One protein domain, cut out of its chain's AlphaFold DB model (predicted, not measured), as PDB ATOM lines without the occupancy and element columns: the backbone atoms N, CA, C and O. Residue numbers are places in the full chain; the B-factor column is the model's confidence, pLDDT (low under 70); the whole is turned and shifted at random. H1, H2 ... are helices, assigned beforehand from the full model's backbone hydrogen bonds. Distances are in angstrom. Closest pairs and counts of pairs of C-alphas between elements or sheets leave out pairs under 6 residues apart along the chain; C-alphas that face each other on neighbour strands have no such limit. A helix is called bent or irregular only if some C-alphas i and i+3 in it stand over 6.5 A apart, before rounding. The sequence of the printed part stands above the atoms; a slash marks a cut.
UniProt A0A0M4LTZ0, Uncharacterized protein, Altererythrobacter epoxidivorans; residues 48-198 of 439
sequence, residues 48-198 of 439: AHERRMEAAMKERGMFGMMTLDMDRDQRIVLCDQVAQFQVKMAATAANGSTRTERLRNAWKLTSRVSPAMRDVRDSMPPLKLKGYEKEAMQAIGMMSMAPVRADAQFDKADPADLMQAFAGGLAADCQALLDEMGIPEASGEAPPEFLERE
ATOM      1  N   ALA A  48      16.742   2.908  40.244       87.81
ATOM      2  CA  ALA A  48      17.723   2.024  39.623       87.81
ATOM      3  C   ALA A  48      17.222   1.397  38.317       87.81
ATOM      4  O   ALA A  48      18.041   1.046  37.466       87.81
ATOM      5  N   HIS A  49      15.915   1.197  38.173       85.81
ATOM      6  CA  HIS A  49      15.301   0.719  36.940       85.81
ATOM      7  C   HIS A  49      15.196   1.845  35.904       85.81
ATOM      8  O   HIS A  49      15.612   1.645  34.768       85.81
ATOM      9  N   GLU A  50      14.780   3.048  36.300       87.75
ATOM     10  CA  GLU A  50      14.739   4.233  35.432       87.75
ATOM     11  C   GLU A  50      16.119   4.569  34.861       87.75
ATOM     12  O   GLU A  50      16.251   4.732  33.651       87.75
ATOM     13  N   ARG A  51      17.178   4.539  35.685       90.12
ATOM     14  CA  ARG A  51      18.560   4.714  35.196       90.12
ATOM     15  C   ARG A  51      18.968   3.663  34.163       90.12
ATOM     16  O   ARG A  51      19.708   3.971  33.233       90.12
ATOM     17  N   ARG A  52      18.515   2.414  34.329       89.56
ATOM     18  CA  ARG A  52      18.780   1.336  33.364       89.56
ATOM     19  C   ARG A  52      18.002   1.548  32.067       89.56
ATOM     20  O   ARG A  52      18.586   1.376  31.003       89.56
ATOM     21  N   MET A  53      16.739   1.967  32.145       86.75
ATOM     22  CA  MET A  53      15.942   2.317  30.966       86.75
ATOM     23  C   MET A  53      16.545   3.499  30.205       86.75
ATOM     24  O   MET A  53      16.664   3.429  28.988       86.75
ATOM     25  N   GLU A  54      16.976   4.552  30.900       87.56
ATOM     26  CA  GLU A  54      17.609   5.719  30.280       87.56
ATOM     27  C   GLU A  54      18.927   5.342  29.589       87.56
ATOM     28  O   GLU A  54      19.164   5.734  28.446       87.56
ATOM     29  N   ALA A  55      19.757   4.516  30.238       89.94
ATOM     30  CA  ALA A  55      20.976   3.989  29.631       89.94
ATOM     31  C   ALA A  55      20.676   3.149  28.375       89.94
ATOM     32  O   ALA A  55      21.290   3.373  27.333       89.94
ATOM     33  N   ALA A  56      19.691   2.248  28.445       88.38
ATOM     34  CA  ALA A  56      19.293   1.405  27.318       88.38
ATOM     35  C   ALA A  56      18.701   2.221  26.154       88.38
ATOM     36  O   ALA A  56      19.020   1.967  24.991       88.38
ATOM     37  N   MET A  57      17.900   3.248  26.461       86.44
ATOM     38  CA  MET A  57      17.353   4.189  25.482       86.44
ATOM     39  C   MET A  57      18.463   5.008  24.813       86.44
ATOM     40  O   MET A  57      18.426   5.251  23.609       86.44
ATOM     41  N   LYS A  58      19.488   5.414  25.566       85.81
ATOM     42  CA  LYS A  58      20.634   6.139  25.012       85.81
ATOM     43  C   LYS A  58      21.480   5.262  24.088       85.81
ATOM     44  O   LYS A  58      21.952   5.750  23.064       85.81
ATOM     45  N   GLU A  59      21.666   3.991  24.434       85.50
ATOM     46  CA  GLU A  59      22.483   3.058  23.655       85.50
ATOM     47  C   GLU A  59      21.770   2.597  22.370       85.50
ATOM     48  O   GLU A  59      22.279   2.793  21.267       85.50
ATOM     49  N   ARG A  60      20.558   2.034  22.487       86.56
ATOM     50  CA  ARG A  60      19.824   1.401  21.366       86.56
ATOM     51  C   ARG A  60      18.409   1.938  21.165       86.56
ATOM     52  O   ARG A  60      17.585   1.308  20.510       86.56
ATOM     53  N   GLY A  61      18.091   3.104  21.722       87.88
ATOM     54  CA  GLY A  61      16.763   3.693  21.575       87.88
ATOM     55  C   GLY A  61      15.669   2.781  22.129       87.88
ATOM     56  O   GLY A  61      15.845   2.084  23.133       87.88
ATOM     57  N   MET A  62      14.536   2.764  21.429       88.00
ATOM     58  CA  MET A  62      13.381   1.951  21.806       88.00
ATOM     59  C   MET A  62      13.727   0.455  21.887       88.00
ATOM     60  O   MET A  62      13.218  -0.234  22.767       88.00
ATOM     61  N   PHE A  63      14.631  -0.045  21.035       91.19
ATOM     62  CA  PHE A  63      15.047  -1.449  21.053       91.19
ATOM     63  C   PHE A  63      15.696  -1.842  22.383       91.19
ATOM     64  O   PHE A  63      15.322  -2.851  22.985       91.19
ATOM     65  N   GLY A  64      16.629  -1.025  22.878       89.81
ATOM     66  CA  GLY A  64      17.299  -1.265  24.157       89.81
ATOM     67  C   GLY A  64      16.315  -1.277  25.326       89.81
ATOM     68  O   GLY A  64      16.348  -2.175  26.164       89.81
ATOM     69  N   MET A  65      15.387  -0.319  25.356       89.19
ATOM     70  CA  MET A  65      14.361  -0.260  26.399       89.19
ATOM     71  C   MET A  65      13.439  -1.490  26.378       89.19
ATOM     72  O   MET A  65      13.146  -2.052  27.430       89.19
ATOM     73  N   MET A  66      13.012  -1.940  25.193       88.31
ATOM     74  CA  MET A  66      12.091  -3.076  25.052       88.31
ATOM     75  C   MET A  66      12.740  -4.428  25.374       88.31
ATOM     76  O   MET A  66      12.047  -5.357  25.785       88.31
ATOM     77  N   THR A  67      14.058  -4.548  25.211       92.50
ATOM     78  CA  THR A  67      14.810  -5.795  25.441       92.50
ATOM     79  C   THR A  67      15.432  -5.896  26.832       92.50
ATOM     80  O   THR A  67      15.879  -6.979  27.221       92.50
ATOM     81  N   LEU A  68      15.423  -4.805  27.607       90.00
ATOM     82  CA  LEU A  68      16.083  -4.701  28.911       90.00
ATOM     83  C   LEU A  68      15.695  -5.840  29.867       90.00
ATOM     84  O   LEU A  68      16.572  -6.505  30.419       90.00
ATOM     85  N   ASP A  69      14.392  -6.090  30.011       89.00
ATOM     86  CA  ASP A  69      13.842  -7.086  30.942       89.00
ATOM     87  C   ASP A  69      13.524  -8.438  30.283       89.00
ATOM     88  O   ASP A  69      12.988  -9.334  30.937       89.00
ATOM     89  N   MET A  70      13.841  -8.604  28.995       94.50
ATOM     90  CA  MET A  70      13.632  -9.871  28.299       94.50
ATOM     91  C   MET A  70      14.653 -10.914  28.752       94.50
ATOM     92  O   MET A  70      15.856 -10.634  28.812       94.50
ATOM     93  N   ASP A  71      14.180 -12.136  28.999       95.31
ATOM     94  CA  ASP A  71      15.051 -13.291  29.189       95.31
ATOM     95  C   ASP A  71      15.767 -13.688  27.879       95.31
ATOM     96  O   ASP A  71      15.476 -13.175  26.794       95.31
ATOM     97  N   ARG A  72      16.746 -14.595  27.974       96.12
ATOM     98  CA  ARG A  72      17.555 -15.023  26.822       96.12
ATOM     99  C   ARG A  72      16.701 -15.597  25.686       96.12
ATOM    100  O   ARG A  72      16.961 -15.286  24.526       96.12
ATOM    101  N   ASP A  73      15.686 -16.394  26.002       97.06
ATOM    102  CA  ASP A  73      14.843 -17.042  24.995       97.06
ATOM    103  C   ASP A  73      13.888 -16.026  24.353       97.06
ATOM    104  O   ASP A  73      13.694 -16.056  23.141       97.06
ATOM    105  N   GLN A  74      13.352 -15.070  25.124       96.56
ATOM    106  CA  GLN A  74      12.571 -13.942  24.598       96.56
ATOM    107  C   GLN A  74      13.388 -13.107  23.609       96.56
ATOM    108  O   GLN A  74      12.879 -12.748  22.549       96.56
ATOM    109  N   ARG A  75      14.662 -12.830  23.919       97.69
ATOM    110  CA  ARG A  75      15.574 -12.101  23.020       97.69
ATOM    111  C   ARG A  75      15.857 -12.877  21.733       97.69
ATOM    112  O   ARG A  75      15.850 -12.281  20.660       97.69
ATOM    113  N   ILE A  76      16.061 -14.195  21.821       98.06
ATOM    114  CA  ILE A  76      16.231 -15.064  20.644       98.06
ATOM    115  C   ILE A  76      14.968 -15.040  19.774       98.06
ATOM    116  O   ILE A  76      15.073 -14.809  18.571       98.06
ATOM    117  N   VAL A  77      13.782 -15.207  20.372       98.12
ATOM    118  CA  VAL A  77      12.501 -15.157  19.647       98.12
ATOM    119  C   VAL A  77      12.284 -13.786  19.007       98.12
ATOM    120  O   VAL A  77      11.877 -13.716  17.849       98.12
ATOM    121  N   LEU A  78      12.597 -12.690  19.708       97.88
ATOM    122  CA  LEU A  78      12.533 -11.345  19.137       97.88
ATOM    123  C   LEU A  78      13.429 -11.222  17.903       97.88
ATOM    124  O   LEU A  78      12.966 -10.758  16.864       97.88
ATOM    125  N   CYS A  79      14.689 -11.648  17.999       98.06
ATOM    126  CA  CYS A  79      15.617 -11.532  16.881       98.06
ATOM    127  C   CYS A  79      15.295 -12.466  15.715       98.06
ATOM    128  O   CYS A  79      15.556 -12.099  14.571       98.06
ATOM    129  N   ASP A  80      14.658 -13.608  15.966       97.94
ATOM    130  CA  ASP A  80      14.085 -14.447  14.915       97.94
ATOM    131  C   ASP A  80      12.928 -13.735  14.190       97.94
ATOM    132  O   ASP A  80      12.914 -13.675  12.961       97.94
ATOM    133  N   GLN A  81      12.011 -13.092  14.923       97.56
ATOM    134  CA  GLN A  81      10.934 -12.298  14.313       97.56
ATOM    135  C   GLN A  81      11.471 -11.091  13.529       97.56
ATOM    136  O   GLN A  81      10.982 -10.800  12.436       97.56
ATOM    137  N   VAL A  82      12.508 -10.415  14.034       96.81
ATOM    138  CA  VAL A  82      13.202  -9.341  13.304       96.81
ATOM    139  C   VAL A  82      13.863  -9.876  12.035       96.81
ATOM    140  O   VAL A  82      13.746  -9.241  10.990       96.81
ATOM    141  N   ALA A  83      14.507 -11.045  12.083       96.38
ATOM    142  CA  ALA A  83      15.106 -11.670  10.906       96.38
ATOM    143  C   ALA A  83      14.050 -11.957   9.827       96.38
ATOM    144  O   ALA A  83      14.211 -11.550   8.677       96.38
ATOM    145  N   GLN A  84      12.926 -12.576  10.206       94.50
ATOM    146  CA  GLN A  84      11.806 -12.837   9.296       94.50
ATOM    147  C   GLN A  84      11.221 -11.540   8.718       94.50
ATOM    148  O   GLN A  84      10.940 -11.452   7.521       94.50
ATOM    149  N   PHE A  85      11.072 -10.509   9.552       93.44
ATOM    150  CA  PHE A  85      10.612  -9.197   9.118       93.44
ATOM    151  C   PHE A  85      11.578  -8.556   8.113       93.44
ATOM    152  O   PHE A  85      11.141  -8.036   7.087       93.44
ATOM    153  N   GLN A  86      12.887  -8.658   8.350       93.25
ATOM    154  CA  GLN A  86      13.912  -8.156   7.443       93.25
ATOM    155  C   GLN A  86      13.900  -8.886   6.095       93.25
ATOM    156  O   GLN A  86      14.013  -8.229   5.062       93.25
ATOM    157  N   VAL A  87      13.720 -10.212   6.076       93.50
ATOM    158  CA  VAL A  87      13.546 -10.987   4.831       93.50
ATOM    159  C   VAL A  87      12.317 -10.496   4.067       93.50
ATOM    160  O   VAL A  87      12.399 -10.234   2.868       93.50
ATOM    161  N   LYS A  88      11.198 -10.286   4.769       90.81
ATOM    162  CA  LYS A  88       9.966  -9.776   4.163       90.81
ATOM    163  C   LYS A  88      10.159  -8.388   3.548       90.81
ATOM    164  O   LYS A  88       9.713  -8.176   2.428       90.81
ATOM    165  N   MET A  89      10.817  -7.458   4.243       89.69
ATOM    166  CA  MET A  89      11.098  -6.117   3.700       89.69
ATOM    167  C   MET A  89      12.131  -6.161   2.566       89.69
ATOM    168  O   MET A  89      12.013  -5.439   1.582       89.69
ATOM    169  N   ALA A  90      13.109  -7.064   2.634       89.62
ATOM    170  CA  ALA A  90      14.057  -7.260   1.545       89.62
ATOM    171  C   ALA A  90      13.356  -7.715   0.253       89.62
ATOM    172  O   ALA A  90      13.707  -7.242  -0.829       89.62
ATOM    173  N   ALA A  91      12.350  -8.587   0.376       87.94
ATOM    174  CA  ALA A  91      11.582  -9.132  -0.740       87.94
ATOM    175  C   ALA A  91      10.658  -8.108  -1.432       87.94
ATOM    176  O   ALA A  91      10.318  -8.298  -2.600       87.94
ATOM    177  N   THR A  92      10.273  -7.009  -0.769       83.88
ATOM    178  CA  THR A  92       9.367  -6.000  -1.357       83.88
ATOM    179  C   THR A  92      10.047  -5.076  -2.361       83.88
ATOM    180  O   THR A  92       9.354  -4.361  -3.082       83.88
ATOM    181  N   ALA A  93      11.382  -5.082  -2.448       81.88
ATOM    182  CA  ALA A  93      12.096  -4.266  -3.424       81.88
ATOM    183  C   ALA A  93      11.627  -4.602  -4.848       81.88
ATOM    184  O   ALA A  93      11.636  -5.766  -5.258       81.88
ATOM    185  N   ALA A  94      11.221  -3.581  -5.602       74.44
ATOM    186  CA  ALA A  94      10.684  -3.742  -6.950       74.44
ATOM    187  C   ALA A  94      11.752  -4.307  -7.909       74.44
ATOM    188  O   ALA A  94      11.540  -5.328  -8.564       74.44
ATOM    189  N   ASN A  95      12.952  -3.722  -7.886       78.00
ATOM    190  CA  ASN A  95      14.083  -4.174  -8.686       78.00
ATOM    191  C   ASN A  95      14.666  -5.511  -8.174       78.00
ATOM    192  O   ASN A  95      14.997  -5.649  -6.993       78.00
ATOM    193  N   GLY A  96      14.855  -6.477  -9.080       80.62
ATOM    194  CA  GLY A  96      15.336  -7.821  -8.749       80.62
ATOM    195  C   GLY A  96      16.776  -7.895  -8.221       80.62
ATOM    196  O   GLY A  96      17.050  -8.705  -7.329       80.62
ATOM    197  N   SER A  97      17.705  -7.058  -8.704       81.25
ATOM    198  CA  SER A  97      19.088  -7.050  -8.195       81.25
ATOM    199  C   SER A  97      19.150  -6.472  -6.783       81.25
ATOM    200  O   SER A  97      19.725  -7.110  -5.898       81.25
ATOM    201  N   THR A  98      18.450  -5.360  -6.538       84.00
ATOM    202  CA  THR A  98      18.284  -4.774  -5.200       84.00
ATOM    203  C   THR A  98      17.621  -5.760  -4.241       84.00
ATOM    204  O   THR A  98      18.103  -5.950  -3.124       84.00
ATOM    205  N   ARG A  99      16.546  -6.441  -4.667       87.88
ATOM    206  CA  ARG A  99      15.872  -7.481  -3.869       87.88
ATOM    207  C   ARG A  99      16.844  -8.590  -3.472       87.88
ATOM    208  O   ARG A  99      16.933  -8.951  -2.303       87.88
ATOM    209  N   THR A 100      17.623  -9.087  -4.431       87.56
ATOM    210  CA  THR A 100      18.607 -10.154  -4.199       87.56
ATOM    211  C   THR A 100      19.703  -9.714  -3.224       87.56
ATOM    212  O   THR A 100      20.065 -10.465  -2.320       87.56
ATOM    213  N   GLU A 101      20.229  -8.497  -3.368       89.00
ATOM    214  CA  GLU A 101      21.228  -7.943  -2.449       89.00
ATOM    215  C   GLU A 101      20.676  -7.786  -1.026       89.00
ATOM    216  O   GLU A 101      21.301  -8.237  -0.059       89.00
ATOM    217  N   ARG A 102      19.473  -7.215  -0.885       90.50
ATOM    218  CA  ARG A 102      18.800  -7.077   0.414       90.50
ATOM    219  C   ARG A 102      18.580  -8.441   1.071       90.50
ATOM    220  O   ARG A 102      18.843  -8.581   2.265       90.50
ATOM    221  N   LEU A 103      18.181  -9.455   0.302       92.56
ATOM    222  CA  LEU A 103      17.989 -10.821   0.796       92.56
ATOM    223  C   LEU A 103      19.297 -11.473   1.254       92.56
ATOM    224  O   LEU A 103      19.307 -12.128   2.295       92.56
ATOM    225  N   ARG A 104      20.420 -11.249   0.554       91.94
ATOM    226  CA  ARG A 104      21.741 -11.714   1.022       91.94
ATOM    227  C   ARG A 104      22.101 -11.130   2.386       91.94
ATOM    228  O   ARG A 104      22.660 -11.834   3.223       91.94
ATOM    229  N   ASN A 105      21.776  -9.862   2.627       90.50
ATOM    230  CA  ASN A 105      22.018  -9.232   3.923       90.50
ATOM    231  C   ASN A 105      21.052  -9.737   5.006       90.50
ATOM    232  O   ASN A 105      21.505 -10.051   6.106       90.50
ATOM    233  N   ALA A 106      19.762  -9.896   4.694       93.50
ATOM    234  CA  ALA A 106      18.767 -10.443   5.624       93.50
ATOM    235  C   ALA A 106      19.061 -11.902   6.030       93.50
ATOM    236  O   ALA A 106      18.818 -12.318   7.169       93.50
ATOM    237  N   TRP A 107      19.653 -12.680   5.119       94.75
ATOM    238  CA  TRP A 107      20.079 -14.049   5.395       94.75
ATOM    239  C   TRP A 107      21.108 -14.138   6.529       94.75
ATOM    240  O   TRP A 107      21.069 -15.082   7.316       94.75
ATOM    241  N   LYS A 108      22.003 -13.150   6.670       93.38
ATOM    242  CA  LYS A 108      23.043 -13.159   7.716       93.38
ATOM    243  C   LYS A 108      22.434 -13.264   9.113       93.38
ATOM    244  O   LYS A 108      22.815 -14.142   9.879       93.38
ATOM    245  N   LEU A 109      21.446 -12.427   9.436       95.31
ATOM    246  CA  LEU A 109      20.764 -12.507  10.731       95.31
ATOM    247  C   LEU A 109      19.961 -13.806  10.872       95.31
ATOM    248  O   LEU A 109      20.060 -14.474  11.898       95.31
ATOM    249  N   THR A 110      19.229 -14.195   9.823       94.88
ATOM    250  CA  THR A 110      18.422 -15.430   9.803       94.88
ATOM    251  C   THR A 110      19.277 -16.660  10.116       94.88
ATOM    252  O   THR A 110      18.967 -17.439  11.017       94.88
ATOM    253  N   SER A 111      20.393 -16.816   9.410       94.75
ATOM    254  CA  SER A 111      21.339 -17.919   9.586       94.75
ATOM    255  C   SER A 111      22.015 -17.909  10.963       94.75
ATOM    256  O   SER A 111      22.234 -18.977  11.533       94.75
ATOM    257  N   ARG A 112      22.272 -16.721  11.533       96.19
ATOM    258  CA  ARG A 112      22.864 -16.547  12.867       96.19
ATOM    259  C   ARG A 112      21.918 -16.964  13.993       96.19
ATOM    260  O   ARG A 112      22.336 -17.661  14.914       96.19
ATOM    261  N   VAL A 113      20.650 -16.555  13.928       96.94
ATOM    262  CA  VAL A 113      19.667 -16.819  14.995       96.94
ATOM    263  C   VAL A 113      19.060 -18.225  14.914       96.94
ATOM    264  O   VAL A 113      18.716 -18.807  15.942       96.94
ATOM    265  N   SER A 114      18.991 -18.813  13.714       95.19
ATOM    266  CA  SER A 114      18.317 -20.099  13.466       95.19
ATOM    267  C   SER A 114      18.758 -21.259  14.377       95.19
ATOM    268  O   SER A 114      17.886 -21.997  14.840       95.19
ATOM    269  N   PRO A 115      20.060 -21.485  14.668       95.56
ATOM    270  CA  PRO A 115      20.474 -22.542  15.592       95.56
ATOM    271  C   PRO A 115      19.901 -22.347  17.000       95.56
ATOM    272  O   PRO A 115      19.252 -23.251  17.511       95.56
ATOM    273  N   ALA A 116      20.045 -21.148  17.569       95.94
ATOM    274  CA  ALA A 116      19.532 -20.838  18.900       95.94
ATOM    275  C   ALA A 116      17.995 -20.899  18.952       95.94
ATOM    276  O   ALA A 116      17.424 -21.368  19.933       95.94
ATOM    277  N   MET A 117      17.315 -20.481  17.880       97.06
ATOM    278  CA  MET A 117      15.857 -20.565  17.787       97.06
ATOM    279  C   MET A 117      15.351 -22.017  17.735       97.06
ATOM    280  O   MET A 117      14.279 -22.313  18.268       97.06
ATOM    281  N   ARG A 118      16.110 -22.946  17.133       96.75
ATOM    282  CA  ARG A 118      15.790 -24.384  17.193       96.75
ATOM    283  C   ARG A 118      15.860 -24.909  18.624       96.75
ATOM    284  O   ARG A 118      14.896 -25.520  19.068       96.75
ATOM    285  N   ASP A 119      16.911 -24.565  19.367       96.38
ATOM    286  CA  ASP A 119      17.050 -24.969  20.772       96.38
ATOM    287  C   ASP A 119      15.891 -24.439  21.639       96.38
ATOM    288  O   ASP A 119      15.349 -25.158  22.485       96.38
ATOM    289  N   VAL A 120      15.453 -23.194  21.404       96.94
ATOM    290  CA  VAL A 120      14.272 -22.615  22.067       96.94
ATOM    291  C   VAL A 120      13.005 -23.397  21.712       96.94
ATOM    292  O   VAL A 120      12.214 -23.723  22.596       96.94
ATOM    293  N   ARG A 121      12.801 -23.731  20.433       96.38
ATOM    294  CA  ARG A 121      11.619 -24.478  19.977       96.38
ATOM    295  C   ARG A 121      11.560 -25.893  20.556       96.38
ATOM    296  O   ARG A 121      10.472 -26.350  20.893       96.38
ATOM    297  N   ASP A 122      12.706 -26.548  20.701       96.44
ATOM    298  CA  ASP A 122      12.799 -27.916  21.220       96.44
ATOM    299  C   ASP A 122      12.628 -27.974  22.748       96.44
ATOM    300  O   ASP A 122      12.099 -28.947  23.287       96.44
ATOM    301  N   SER A 123      13.042 -26.922  23.460       94.94
ATOM    302  CA  SER A 123      12.993 -26.856  24.928       94.94
ATOM    303  C   SER A 123      11.730 -26.196  25.498       94.94
ATOM    304  O   SER A 123      11.451 -26.333  26.694       94.94
ATOM    305  N   MET A 124      10.937 -25.498  24.675       95.62
ATOM    306  CA  MET A 124       9.804 -24.690  25.128       95.62
ATOM    307  C   MET A 124       8.434 -25.263  24.717       95.62
ATOM    308  O   MET A 124       8.211 -25.577  23.550       95.62
ATOM    309  N   PRO A 125       7.437 -25.309  25.630       96.50
ATOM    310  CA  PRO A 125       6.072 -25.684  25.267       96.50
ATOM    311  C   PRO A 125       5.468 -24.746  24.199       96.50
ATOM    312  O   PRO A 125       5.570 -23.523  24.354       96.50
ATOM    313  N   PRO A 126       4.725 -25.260  23.196       94.88
ATOM    314  CA  PRO A 126       4.225 -24.457  22.070       94.88
ATOM    315  C   PRO A 126       3.391 -23.230  22.462       94.88
ATOM    316  O   PRO A 126       3.491 -22.174  21.843       94.88
ATOM    317  N   LEU A 127       2.574 -23.337  23.517       95.38
ATOM    318  CA  LEU A 127       1.758 -22.218  24.001       95.38
ATOM    319  C   LEU A 127       2.601 -21.081  24.590       95.38
ATOM    320  O   LEU A 127       2.224 -19.918  24.450       95.38
ATOM    321  N   LYS A 128       3.726 -21.404  25.242       95.44
ATOM    322  CA  LYS A 128       4.645 -20.401  25.790       95.44
ATOM    323  C   LYS A 128       5.402 -19.712  24.656       95.44
ATOM    324  O   LYS A 128       5.432 -18.486  24.626       95.44
ATOM    325  N   LEU A 129       5.899 -20.491  23.690       96.06
ATOM    326  CA  LEU A 129       6.572 -19.964  22.502       96.06
ATOM    327  C   LEU A 129       5.674 -18.992  21.726       96.06
ATOM    328  O   LEU A 129       6.074 -17.865  21.462       96.06
ATOM    329  N   LYS A 130       4.413 -19.367  21.477       95.75
ATOM    330  CA  LYS A 130       3.429 -18.484  20.830       95.75
ATOM    331  C   LYS A 130       3.185 -17.182  21.605       95.75
ATOM    332  O   LYS A 130       2.867 -16.149  21.016       95.75
ATOM    333  N   GLY A 131       3.299 -17.227  22.933       97.06
ATOM    334  CA  GLY A 131       3.272 -16.039  23.784       97.06
ATOM    335  C   GLY A 131       4.448 -15.108  23.492       97.06
ATOM    336  O   GLY A 131       4.228 -13.925  23.247       97.06
ATOM    337  N   TYR A 132       5.664 -15.657  23.437       97.12
ATOM    338  CA  TYR A 132       6.882 -14.897  23.137       97.12
ATOM    339  C   TYR A 132       6.859 -14.322  21.716       97.12
ATOM    340  O   TYR A 132       7.172 -13.152  21.534       97.12
ATOM    341  N   GLU A 133       6.408 -15.089  20.719       96.31
ATOM    342  CA  GLU A 133       6.247 -14.606  19.337       96.31
ATOM    343  C   GLU A 133       5.280 -13.415  19.266       96.31
ATOM    344  O   GLU A 133       5.545 -12.412  18.603       96.31
ATOM    345  N   LYS A 134       4.163 -13.484  20.004       96.06
ATOM    346  CA  LYS A 134       3.198 -12.384  20.075       96.06
ATOM    347  C   LYS A 134       3.793 -11.142  20.744       96.06
ATOM    348  O   LYS A 134       3.573 -10.038  20.250       96.06
ATOM    349  N   GLU A 135       4.502 -11.312  21.856       94.69
ATOM    350  CA  GLU A 135       5.176 -10.214  22.564       94.69
ATOM    351  C   GLU A 135       6.251  -9.563  21.683       94.69
ATOM    352  O   GLU A 135       6.303  -8.338  21.591       94.69
ATOM    353  N   ALA A 136       7.032 -10.364  20.955       95.44
ATOM    354  CA  ALA A 136       8.024  -9.887  19.996       95.44
ATOM    355  C   ALA A 136       7.390  -9.055  18.872       95.44
ATOM    356  O   ALA A 136       7.827  -7.935  18.611       95.44
ATOM    357  N   MET A 137       6.312  -9.543  18.251       93.19
ATOM    358  CA  MET A 137       5.606  -8.798  17.199       93.19
ATOM    359  C   MET A 137       4.991  -7.491  17.714       93.19
ATOM    360  O   MET A 137       5.012  -6.476  17.017       93.19
ATOM    361  N   GLN A 138       4.475  -7.487  18.946       91.75
ATOM    362  CA  GLN A 138       4.006  -6.262  19.597       91.75
ATOM    363  C   GLN A 138       5.153  -5.279  19.840       91.75
ATOM    364  O   GLN A 138       4.984  -4.089  19.586       91.75
ATOM    365  N   ALA A 139       6.316  -5.766  20.276       91.44
ATOM    366  CA  ALA A 139       7.492  -4.931  20.471       91.44
ATOM    367  C   ALA A 139       7.976  -4.308  19.154       91.44
ATOM    368  O   ALA A 139       8.214  -3.103  19.111       91.44
ATOM    369  N   ILE A 140       8.043  -5.085  18.067       91.06
ATOM    370  CA  ILE A 140       8.398  -4.585  16.727       91.06
ATOM    371  C   ILE A 140       7.428  -3.485  16.280       91.06
ATOM    372  O   ILE A 140       7.869  -2.421  15.847       91.06
ATOM    373  N   GLY A 141       6.118  -3.692  16.455       88.56
ATOM    374  CA  GLY A 141       5.109  -2.681  16.127       88.56
ATOM    375  C   GLY A 141       5.199  -1.411  16.986       88.56
ATOM    376  O   GLY A 141       4.970  -0.312  16.490       88.56
ATOM    377  N   MET A 142       5.566  -1.523  18.266       86.50
ATOM    378  CA  MET A 142       5.822  -0.345  19.107       86.50
ATOM    379  C   MET A 142       7.078   0.409  18.653       86.50
ATOM    380  O   MET A 142       7.068   1.637  18.607       86.50
ATOM    381  N   MET A 143       8.130  -0.316  18.264       87.50
ATOM    382  CA  MET A 143       9.364   0.273  17.739       87.50
ATOM    383  C   MET A 143       9.142   1.018  16.420       87.50
ATOM    384  O   MET A 143       9.751   2.065  16.229       87.50
ATOM    385  N   SER A 144       8.239   0.551  15.550       81.25
ATOM    386  CA  SER A 144       7.937   1.241  14.286       81.25
ATOM    387  C   SER A 144       7.150   2.543  14.459       81.25
ATOM    388  O   SER A 144       7.096   3.343  13.534       81.25
ATOM    389  N   MET A 145       6.510   2.753  15.615       76.12
ATOM    390  CA  MET A 145       5.798   4.003  15.925       76.12
ATOM    391  C   MET A 145       6.683   5.046  16.614       76.12
ATOM    392  O   MET A 145       6.254   6.185  16.796       76.12
ATOM    393  N   ALA A 146       7.897   4.675  17.030       68.31
ATOM    394  CA  ALA A 146       8.842   5.639  17.567       68.31
ATOM    395  C   ALA A 146       9.326   6.561  16.435       68.31
ATOM    396  O   ALA A 146       9.540   6.077  15.321       68.31
ATOM    397  N   PRO A 147       9.526   7.869  16.690       58.25
ATOM    398  CA  PRO A 147      10.162   8.736  15.709       58.25
ATOM    399  C   PRO A 147      11.507   8.116  15.323       58.25
ATOM    400  O   PRO A 147      12.352   7.855  16.187       58.25
ATOM    401  N   VAL A 148      11.657   7.809  14.034       55.28
ATOM    402  CA  VAL A 148      12.874   7.211  13.479       55.28
ATOM    403  C   VAL A 148      14.046   8.135  13.821       55.28
ATOM    404  O   VAL A 148      13.888   9.359  13.819       55.28
ATOM    405  N   ARG A 149      15.204   7.565  14.185       52.19
ATOM    406  CA  ARG A 149      16.409   8.354  14.477       52.19
ATOM    407  C   ARG A 149      16.645   9.345  13.323       52.19
ATOM    408  O   ARG A 149      16.518   8.993  12.155       52.19
ATOM    409  N   ALA A 150      16.884  10.607  13.681       41.69
ATOM    410  CA  ALA A 150      16.847  11.775  12.795       41.69
ATOM    411  C   ALA A 150      18.055  11.894  11.837       41.69
ATOM    412  O   ALA A 150      18.361  12.981  11.356       41.69
ATOM    413  N   ASP A 151      18.785  10.804  11.608       41.06
ATOM    414  CA  ASP A 151      20.077  10.760  10.925       41.06
ATOM    415  C   ASP A 151      20.010  10.324   9.451       41.06
ATOM    416  O   ASP A 151      21.007  10.462   8.742       41.06
ATOM    417  N   ALA A 152      18.855   9.887   8.939       44.00
ATOM    418  CA  ALA A 152      18.676   9.664   7.502       44.00
ATOM    419  C   ALA A 152      18.037  10.886   6.815       44.00
ATOM    420  O   ALA A 152      17.206  11.588   7.379       44.00
ATOM    421  N   GLN A 153      18.424  11.170   5.573       45.56
ATOM    422  CA  GLN A 153      17.755  12.169   4.734       45.56
ATOM    423  C   GLN A 153      16.346  11.660   4.375       45.56
ATOM    424  O   GLN A 153      16.182  10.912   3.415       45.56
ATOM    425  N   PHE A 154      15.341  12.020   5.180       52.84
ATOM    426  CA  PHE A 154      13.974  11.481   5.093       52.84
ATOM    427  C   PHE A 154      13.082  12.151   4.042       52.84
ATOM    428  O   PHE A 154      12.113  11.539   3.608       52.84
ATOM    429  N   ASP A 155      13.414  13.356   3.581       48.28
ATOM    430  CA  ASP A 155      12.466  14.187   2.819       48.28
ATOM    431  C   ASP A 155      12.150  13.684   1.392       48.28
ATOM    432  O   ASP A 155      11.380  14.323   0.679       48.28
ATOM    433  N   LYS A 156      12.736  12.562   0.936       49.88
ATOM    434  CA  LYS A 156      12.531  12.024  -0.429       49.88
ATOM    435  C   LYS A 156      12.509  10.493  -0.553       49.88
ATOM    436  O   LYS A 156      12.546   9.988  -1.673       49.88
ATOM    437  N   ALA A 157      12.516   9.742   0.549       54.91
ATOM    438  CA  ALA A 157      12.607   8.280   0.480       54.91
ATOM    439  C   ALA A 157      11.230   7.628   0.255       54.91
ATOM    440  O   ALA A 157      10.255   7.996   0.909       54.91
ATOM    441  N   ASP A 158      11.162   6.638  -0.642       63.88
ATOM    442  CA  ASP A 158       9.978   5.792  -0.839       63.88
ATOM    443  C   ASP A 158       9.578   5.141   0.506       63.88
ATOM    444  O   ASP A 158      10.456   4.627   1.214       63.88
ATOM    445  N   PRO A 159       8.287   5.123   0.894       67.19
ATOM    446  CA  PRO A 159       7.819   4.414   2.085       67.19
ATOM    447  C   PRO A 159       8.352   2.977   2.229       67.19
ATOM    448  O   PRO A 159       8.627   2.529   3.345       67.19
ATOM    449  N   ALA A 160       8.544   2.250   1.123       69.44
ATOM    450  CA  ALA A 160       9.139   0.915   1.135       69.44
ATOM    451  C   ALA A 160      10.616   0.931   1.569       69.44
ATOM    452  O   ALA A 160      11.058   0.048   2.309       69.44
ATOM    453  N   ASP A 161      11.373   1.948   1.160       74.44
ATOM    454  CA  ASP A 161      12.772   2.125   1.549       74.44
ATOM    455  C   ASP A 161      12.911   2.571   3.006       74.44
ATOM    456  O   ASP A 161      13.827   2.122   3.697       74.44
ATOM    457  N   LEU A 162      11.962   3.360   3.517       79.19
ATOM    458  CA  LEU A 162      11.887   3.698   4.942       79.19
ATOM    459  C   LEU A 162      11.666   2.455   5.807       79.19
ATOM    460  O   LEU A 162      12.381   2.236   6.788       79.19
ATOM    461  N   MET A 163      10.716   1.603   5.419       82.88
ATOM    462  CA  MET A 163      10.455   0.345   6.119       82.88
ATOM    463  C   MET A 163      11.642  -0.619   6.031       82.88
ATOM    464  O   MET A 163      11.960  -1.298   7.011       82.88
ATOM    465  N   GLN A 164      12.346  -0.641   4.896       84.56
ATOM    466  CA  GLN A 164      13.587  -1.397   4.752       84.56
ATOM    467  C   GLN A 164      14.696  -0.868   5.671       84.56
ATOM    468  O   GLN A 164      15.395  -1.665   6.299       84.56
ATOM    469  N   ALA A 165      14.872   0.452   5.765       86.06
ATOM    470  CA  ALA A 165      15.865   1.067   6.645       86.06
ATOM    471  C   ALA A 165      15.571   0.753   8.118       86.06
ATOM    472  O   ALA A 165      16.471   0.346   8.855       86.06
ATOM    473  N   PHE A 166      14.302   0.841   8.525       88.69
ATOM    474  CA  PHE A 166      13.854   0.437   9.858       88.69
ATOM    475  C   PHE A 166      14.161  -1.040  10.149       88.69
ATOM    476  O   PHE A 166      14.757  -1.355  11.181       88.69
ATOM    477  N   ALA A 167      13.826  -1.946   9.224       91.19
ATOM    478  CA  ALA A 167      14.144  -3.367   9.367       91.19
ATOM    479  C   ALA A 167      15.659  -3.620   9.458       91.19
ATOM    480  O   ALA A 167      16.098  -4.464  10.238       91.19
ATOM    481  N   GLY A 168      16.463  -2.872   8.696       91.25
ATOM    482  CA  GLY A 168      17.922  -2.901   8.774       91.25
ATOM    483  C   GLY A 168      18.463  -2.443  10.132       91.25
ATOM    484  O   GLY A 168      19.357  -3.090  10.673       91.25
ATOM    485  N   GLY A 169      17.889  -1.381  10.708       91.19
ATOM    486  CA  GLY A 169      18.238  -0.890  12.044       91.19
ATOM    487  C   GLY A 169      17.952  -1.919  13.137       91.19
ATOM    488  O   GLY A 169      18.853  -2.274  13.893       91.19
ATOM    489  N   LEU A 170      16.739  -2.487  13.149       93.56
ATOM    490  CA  LEU A 170      16.388  -3.567  14.080       93.56
ATOM    491  C   LEU A 170      17.309  -4.779  13.925       93.56
ATOM    492  O   LEU A 170      17.703  -5.392  14.916       93.56
ATOM    493  N   ALA A 171      17.653  -5.137  12.686       94.50
ATOM    494  CA  ALA A 171      18.554  -6.247  12.434       94.50
ATOM    495  C   ALA A 171      19.949  -5.986  13.012       94.50
ATOM    496  O   ALA A 171      20.511  -6.885  13.631       94.50
ATOM    497  N   ALA A 172      20.487  -4.771  12.865       93.75
ATOM    498  CA  ALA A 172      21.768  -4.384  13.454       93.75
ATOM    499  C   ALA A 172      21.732  -4.423  14.992       93.75
ATOM    500  O   ALA A 172      22.633  -4.993  15.609       93.75
ATOM    501  N   ASP A 173      20.667  -3.905  15.606       94.69
ATOM    502  CA  ASP A 173      20.481  -3.972  17.060       94.69
ATOM    503  C   ASP A 173      20.384  -5.429  17.556       94.69
ATOM    504  O   ASP A 173      20.939  -5.782  18.600       94.69
ATOM    505  N   CYS A 174      19.744  -6.308  16.778       96.62
ATOM    506  CA  CYS A 174      19.710  -7.740  17.056       96.62
ATOM    507  C   CYS A 174      21.069  -8.425  16.899       96.62
ATOM    508  O   CYS A 174      21.386  -9.291  17.707       96.62
ATOM    509  N   GLN A 175      21.894  -8.043  15.918       95.25
ATOM    510  CA  GLN A 175      23.269  -8.552  15.821       95.25
ATOM    511  C   GLN A 175      24.058  -8.221  17.099       95.25
ATOM    512  O   GLN A 175      24.638  -9.125  17.696       95.25
ATOM    513  N   ALA A 176      23.973  -6.976  17.581       94.19
ATOM    514  CA  ALA A 176      24.619  -6.555  18.827       94.19
ATOM    515  C   ALA A 176      24.070  -7.302  20.060       94.19
ATOM    516  O   ALA A 176      24.821  -7.694  20.952       94.19
ATOM    517  N   LEU A 177      22.760  -7.560  20.105       94.94
ATOM    518  CA  LEU A 177      22.154  -8.353  21.178       94.94
ATOM    519  C   LEU A 177      22.626  -9.817  21.152       94.94
ATOM    520  O   LEU A 177      22.837 -10.423  22.202       94.94
ATOM    521  N   LEU A 178      22.801 -10.400  19.963       96.25
ATOM    522  CA  LEU A 178      23.349 -11.747  19.791       96.25
ATOM    523  C   LEU A 178      24.833 -11.811  20.201       96.25
ATOM    524  O   LEU A 178      25.240 -12.821  20.780       96.25
ATOM    525  N   ASP A 179      25.608 -10.741  19.975       95.44
ATOM    526  CA  ASP A 179      26.994 -10.616  20.454       95.44
ATOM    527  C   ASP A 179      27.065 -10.678  21.986       95.44
ATOM    528  O   ASP A 179      27.840 -11.461  22.538       95.44
ATOM    529  N   GLU A 180      26.210  -9.926  22.687       93.75
ATOM    530  CA  GLU A 180      26.125  -9.963  24.157       93.75
ATOM    531  C   GLU A 180      25.790 -11.352  24.703       93.75
ATOM    532  O   GLU A 180      26.245 -11.738  25.780       93.75
ATOM    533  N   MET A 181      24.981 -12.111  23.963       95.56
ATOM    534  CA  MET A 181      24.602 -13.477  24.318       95.56
ATOM    535  C   MET A 181      25.664 -14.517  23.932       95.56
ATOM    536  O   MET A 181      25.467 -15.705  24.201       95.56
ATOM    537  N   GLY A 182      26.766 -14.098  23.299       95.94
ATOM    538  CA  GLY A 182      27.842 -14.975  22.845       95.94
ATOM    539  C   GLY A 182      27.436 -15.912  21.706       95.94
ATOM    540  O   GLY A 182      28.030 -16.979  21.556       95.94
ATOM    541  N   ILE A 183      26.408 -15.563  20.927       95.06
ATOM    542  CA  ILE A 183      25.973 -16.356  19.772       95.06
ATOM    543  C   ILE A 183      26.856 -15.959  18.585       95.06
ATOM    544  O   ILE A 183      26.766 -14.813  18.156       95.06
ATOM    545  N   PRO A 184      27.703 -16.846  18.039       92.50
ATOM    546  CA  PRO A 184      28.664 -16.475  16.999       92.50
ATOM    547  C   PRO A 184      27.967 -16.042  15.706       92.50
ATOM    548  O   PRO A 184      26.848 -16.475  15.431       92.50
ATOM    549  N   GLU A 185      28.632 -15.215  14.897       88.38
ATOM    550  CA  GLU A 185      28.173 -14.925  13.538       88.38
ATOM    551  C   GLU A 185      28.102 -16.206  12.702       88.38
ATOM    552  O   GLU A 185      28.957 -17.091  12.796       88.38
ATOM    553  N   ALA A 186      27.073 -16.305  11.863       81.12
ATOM    554  CA  ALA A 186      26.980 -17.384  10.897       81.12
ATOM    555  C   ALA A 186      27.955 -17.139   9.740       81.12
ATOM    556  O   ALA A 186      28.022 -16.042   9.185       81.12
ATOM    557  N   SER A 187      28.690 -18.180   9.356       70.06
ATOM    558  CA  SER A 187      29.526 -18.178   8.160       70.06
ATOM    559  C   SER A 187      28.751 -18.719   6.958       70.06
ATOM    560  O   SER A 187      27.960 -19.655   7.079       70.06
ATOM    561  N   GLY A 188      28.995 -18.138   5.783       77.75
ATOM    562  CA  GLY A 188      28.441 -18.607   4.514       77.75
ATOM    563  C   GLY A 188      27.591 -17.574   3.780       77.75
ATOM    564  O   GLY A 188      27.125 -16.583   4.342       77.75
ATOM    565  N   GLU A 189      27.413 -17.814   2.486       85.19
ATOM    566  CA  GLU A 189      26.541 -17.015   1.631       85.19
ATOM    567  C   GLU A 189      25.100 -17.535   1.681       85.19
ATOM    568  O   GLU A 189      24.838 -18.672   2.079       85.19
ATOM    569  N   ALA A 190      24.151 -16.689   1.280       89.31
ATOM    570  CA  ALA A 190      22.759 -17.097   1.146       89.31
ATOM    571  C   ALA A 190      22.630 -18.223   0.103       89.31
ATOM    572  O   ALA A 190      23.080 -18.028  -1.031       89.31
ATOM    573  N   PRO A 191      22.013 -19.370   0.448       91.69
ATOM    574  CA  PRO A 191      21.842 -20.465  -0.495       91.69
ATOM    575  C   PRO A 191      21.040 -20.029  -1.731       91.69
ATOM    576  O   PRO A 191      20.085 -19.253  -1.587       91.69
ATOM    577  N   PRO A 192      21.367 -20.532  -2.936       87.75
ATOM    578  CA  PRO A 192      20.614 -20.216  -4.146       87.75
ATOM    579  C   PRO A 192      19.117 -20.507  -4.009       87.75
ATOM    580  O   PRO A 192      18.311 -19.679  -4.419       87.75
ATOM    581  N   GLU A 193      18.730 -21.608  -3.358       88.19
ATOM    582  CA  GLU A 193      17.322 -21.963  -3.144       88.19
ATOM    583  C   GLU A 193      16.580 -20.993  -2.213       88.19
ATOM    584  O   GLU A 193      15.377 -20.776  -2.368       88.19
ATOM    585  N   PHE A 194      17.280 -20.379  -1.250       89.69
ATOM    586  CA  PHE A 194      16.708 -19.327  -0.410       89.69
ATOM    587  C   PHE A 194      16.468 -18.075  -1.248       89.69
ATOM    588  O   PHE A 194      15.367 -17.530  -1.239       89.69
ATOM    589  N   LEU A 195      17.476 -17.648  -2.013       88.12
ATOM    590  CA  LEU A 195      17.346 -16.479  -2.873       88.12
ATOM    591  C   LEU A 195      16.243 -16.692  -3.907       88.12
ATOM    592  O   LEU A 195      15.400 -15.821  -4.056       88.12
ATOM    593  N   GLU A 196      16.183 -17.842  -4.573       83.12
ATOM    594  CA  GLU A 196      15.148 -18.123  -5.569       83.12
ATOM    595  C   GLU A 196      13.742 -18.093  -4.962       83.12
ATOM    596  O   GLU A 196      12.840 -17.517  -5.562       83.12
ATOM    597  N   ARG A 197      13.549 -18.669  -3.771       86.56
ATOM    598  CA  ARG A 197      12.244 -18.707  -3.101       86.56
ATOM    599  C   ARG A 197      11.799 -17.329  -2.614       86.56
ATOM    600  O   ARG A 197      10.666 -16.936  -2.877       86.56
ATOM    601  N   GLU A 198      12.674 -16.605  -1.919       87.56
ATOM    602  CA  GLU A 198      12.322 -15.326  -1.287       87.56
ATOM    603  C   GLU A 198      12.384 -14.138  -2.262       87.56
ATOM    604  O   GLU A 198      11.773 -13.101  -2.011       87.56
TER     605      GLU A 198
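This is residues 48 to 198 of the 439 residues of an uncharacterized protein of Altererythrobacter epoxidivorans (UniProt A0A0M4LTZ0). Helix H2 runs through the middle, with arm H3a and helix H5 alongside it at small angles and H4 crossing it more steeply. The kinked helix H1 folds back on itself and meets H4 and H5 with its later residues, while the short H6 sits across H3a. The printed part has 151 residues with six named helices, H1 to H6 in chain order, and no named strand; its class is all helix. It is compact, with a radius of gyration of the C-alphas of 15.8 A and spans of 48 by 42 by 27 A.

Find C-alpha 48 at (17.723, 2.024, 39.623), where H1 begins; it holds residues 48 to 67. H1 is irregular, with C-alphas 59 and 62 at 9.4 A, and has a kink of 141 degrees near residue 60. H2, residues 72 to 91, starts at C-alpha 72 (17.555, -15.023, 26.822) and is 28.8 A long. H3, residues 96 to 123, was assigned as one helix by its hydrogen bonds but is bent: C-alphas 112 and 115 are 7.0 A apart. Read it as arms H3a, residues 96 to 112, 24.5 A long, and H3b, residues 115 to 123. H4 is residues 126 to 144, 27.1 A; H5 is residues 159 to 180, 32.1 A; H6, residues 192 to 198, ends at C-alpha 198 (12.322, -15.326, -1.287).

Start at H2, which with H3a and H5 makes a bundle, three helices side by side. H2 and H3a are a helical hairpin: they touch, closest at the C-alphas of Ala 90 and Arg 102, 4.9 A, with a shallow tilt of 10 degrees, opposite ways. H2 touches H5, closest at the C-alphas of Gln 86 and Ala 167, 5.2 A. H3a and H5 only just touch, with 3 pairs of C-alphas within 8 A, closest at Leu 109 and Ala 171, 6.9 A. With residues 74 to 82 alone, H2 touches H4 at a steep tilt of 58 degrees, closest at the C-alphas of Leu 78 and Ala 136, 4.8 A. H2 also touches H3b, closest at the C-alphas of Ile 76 and Met 117, 6.2 A. H1 only just touches H4, with 3 pairs of C-alphas within 8 A, closest at Met 62 and Met 143, 6.0 A. H6 touches H3a, closest at the C-alphas of Thr 100 and Leu 195, 6.6 A, while H4 and H6 are apart. Every O i to N i+4 pair is within hydrogen-bond range in H2, H3b, H4, H5 and H6; H1 has 14 of 16 and H3a 11 of 13.

The C-alphas of Ala 48 and Glu 196, the two farthest apart, are 49.5 A apart. The printed part has no cut; the links H4 to H5 and H5 to H6 are long. Look with care at residues 146 to 160, whose pLDDT is under 70; the mean of the printed part is 87.3.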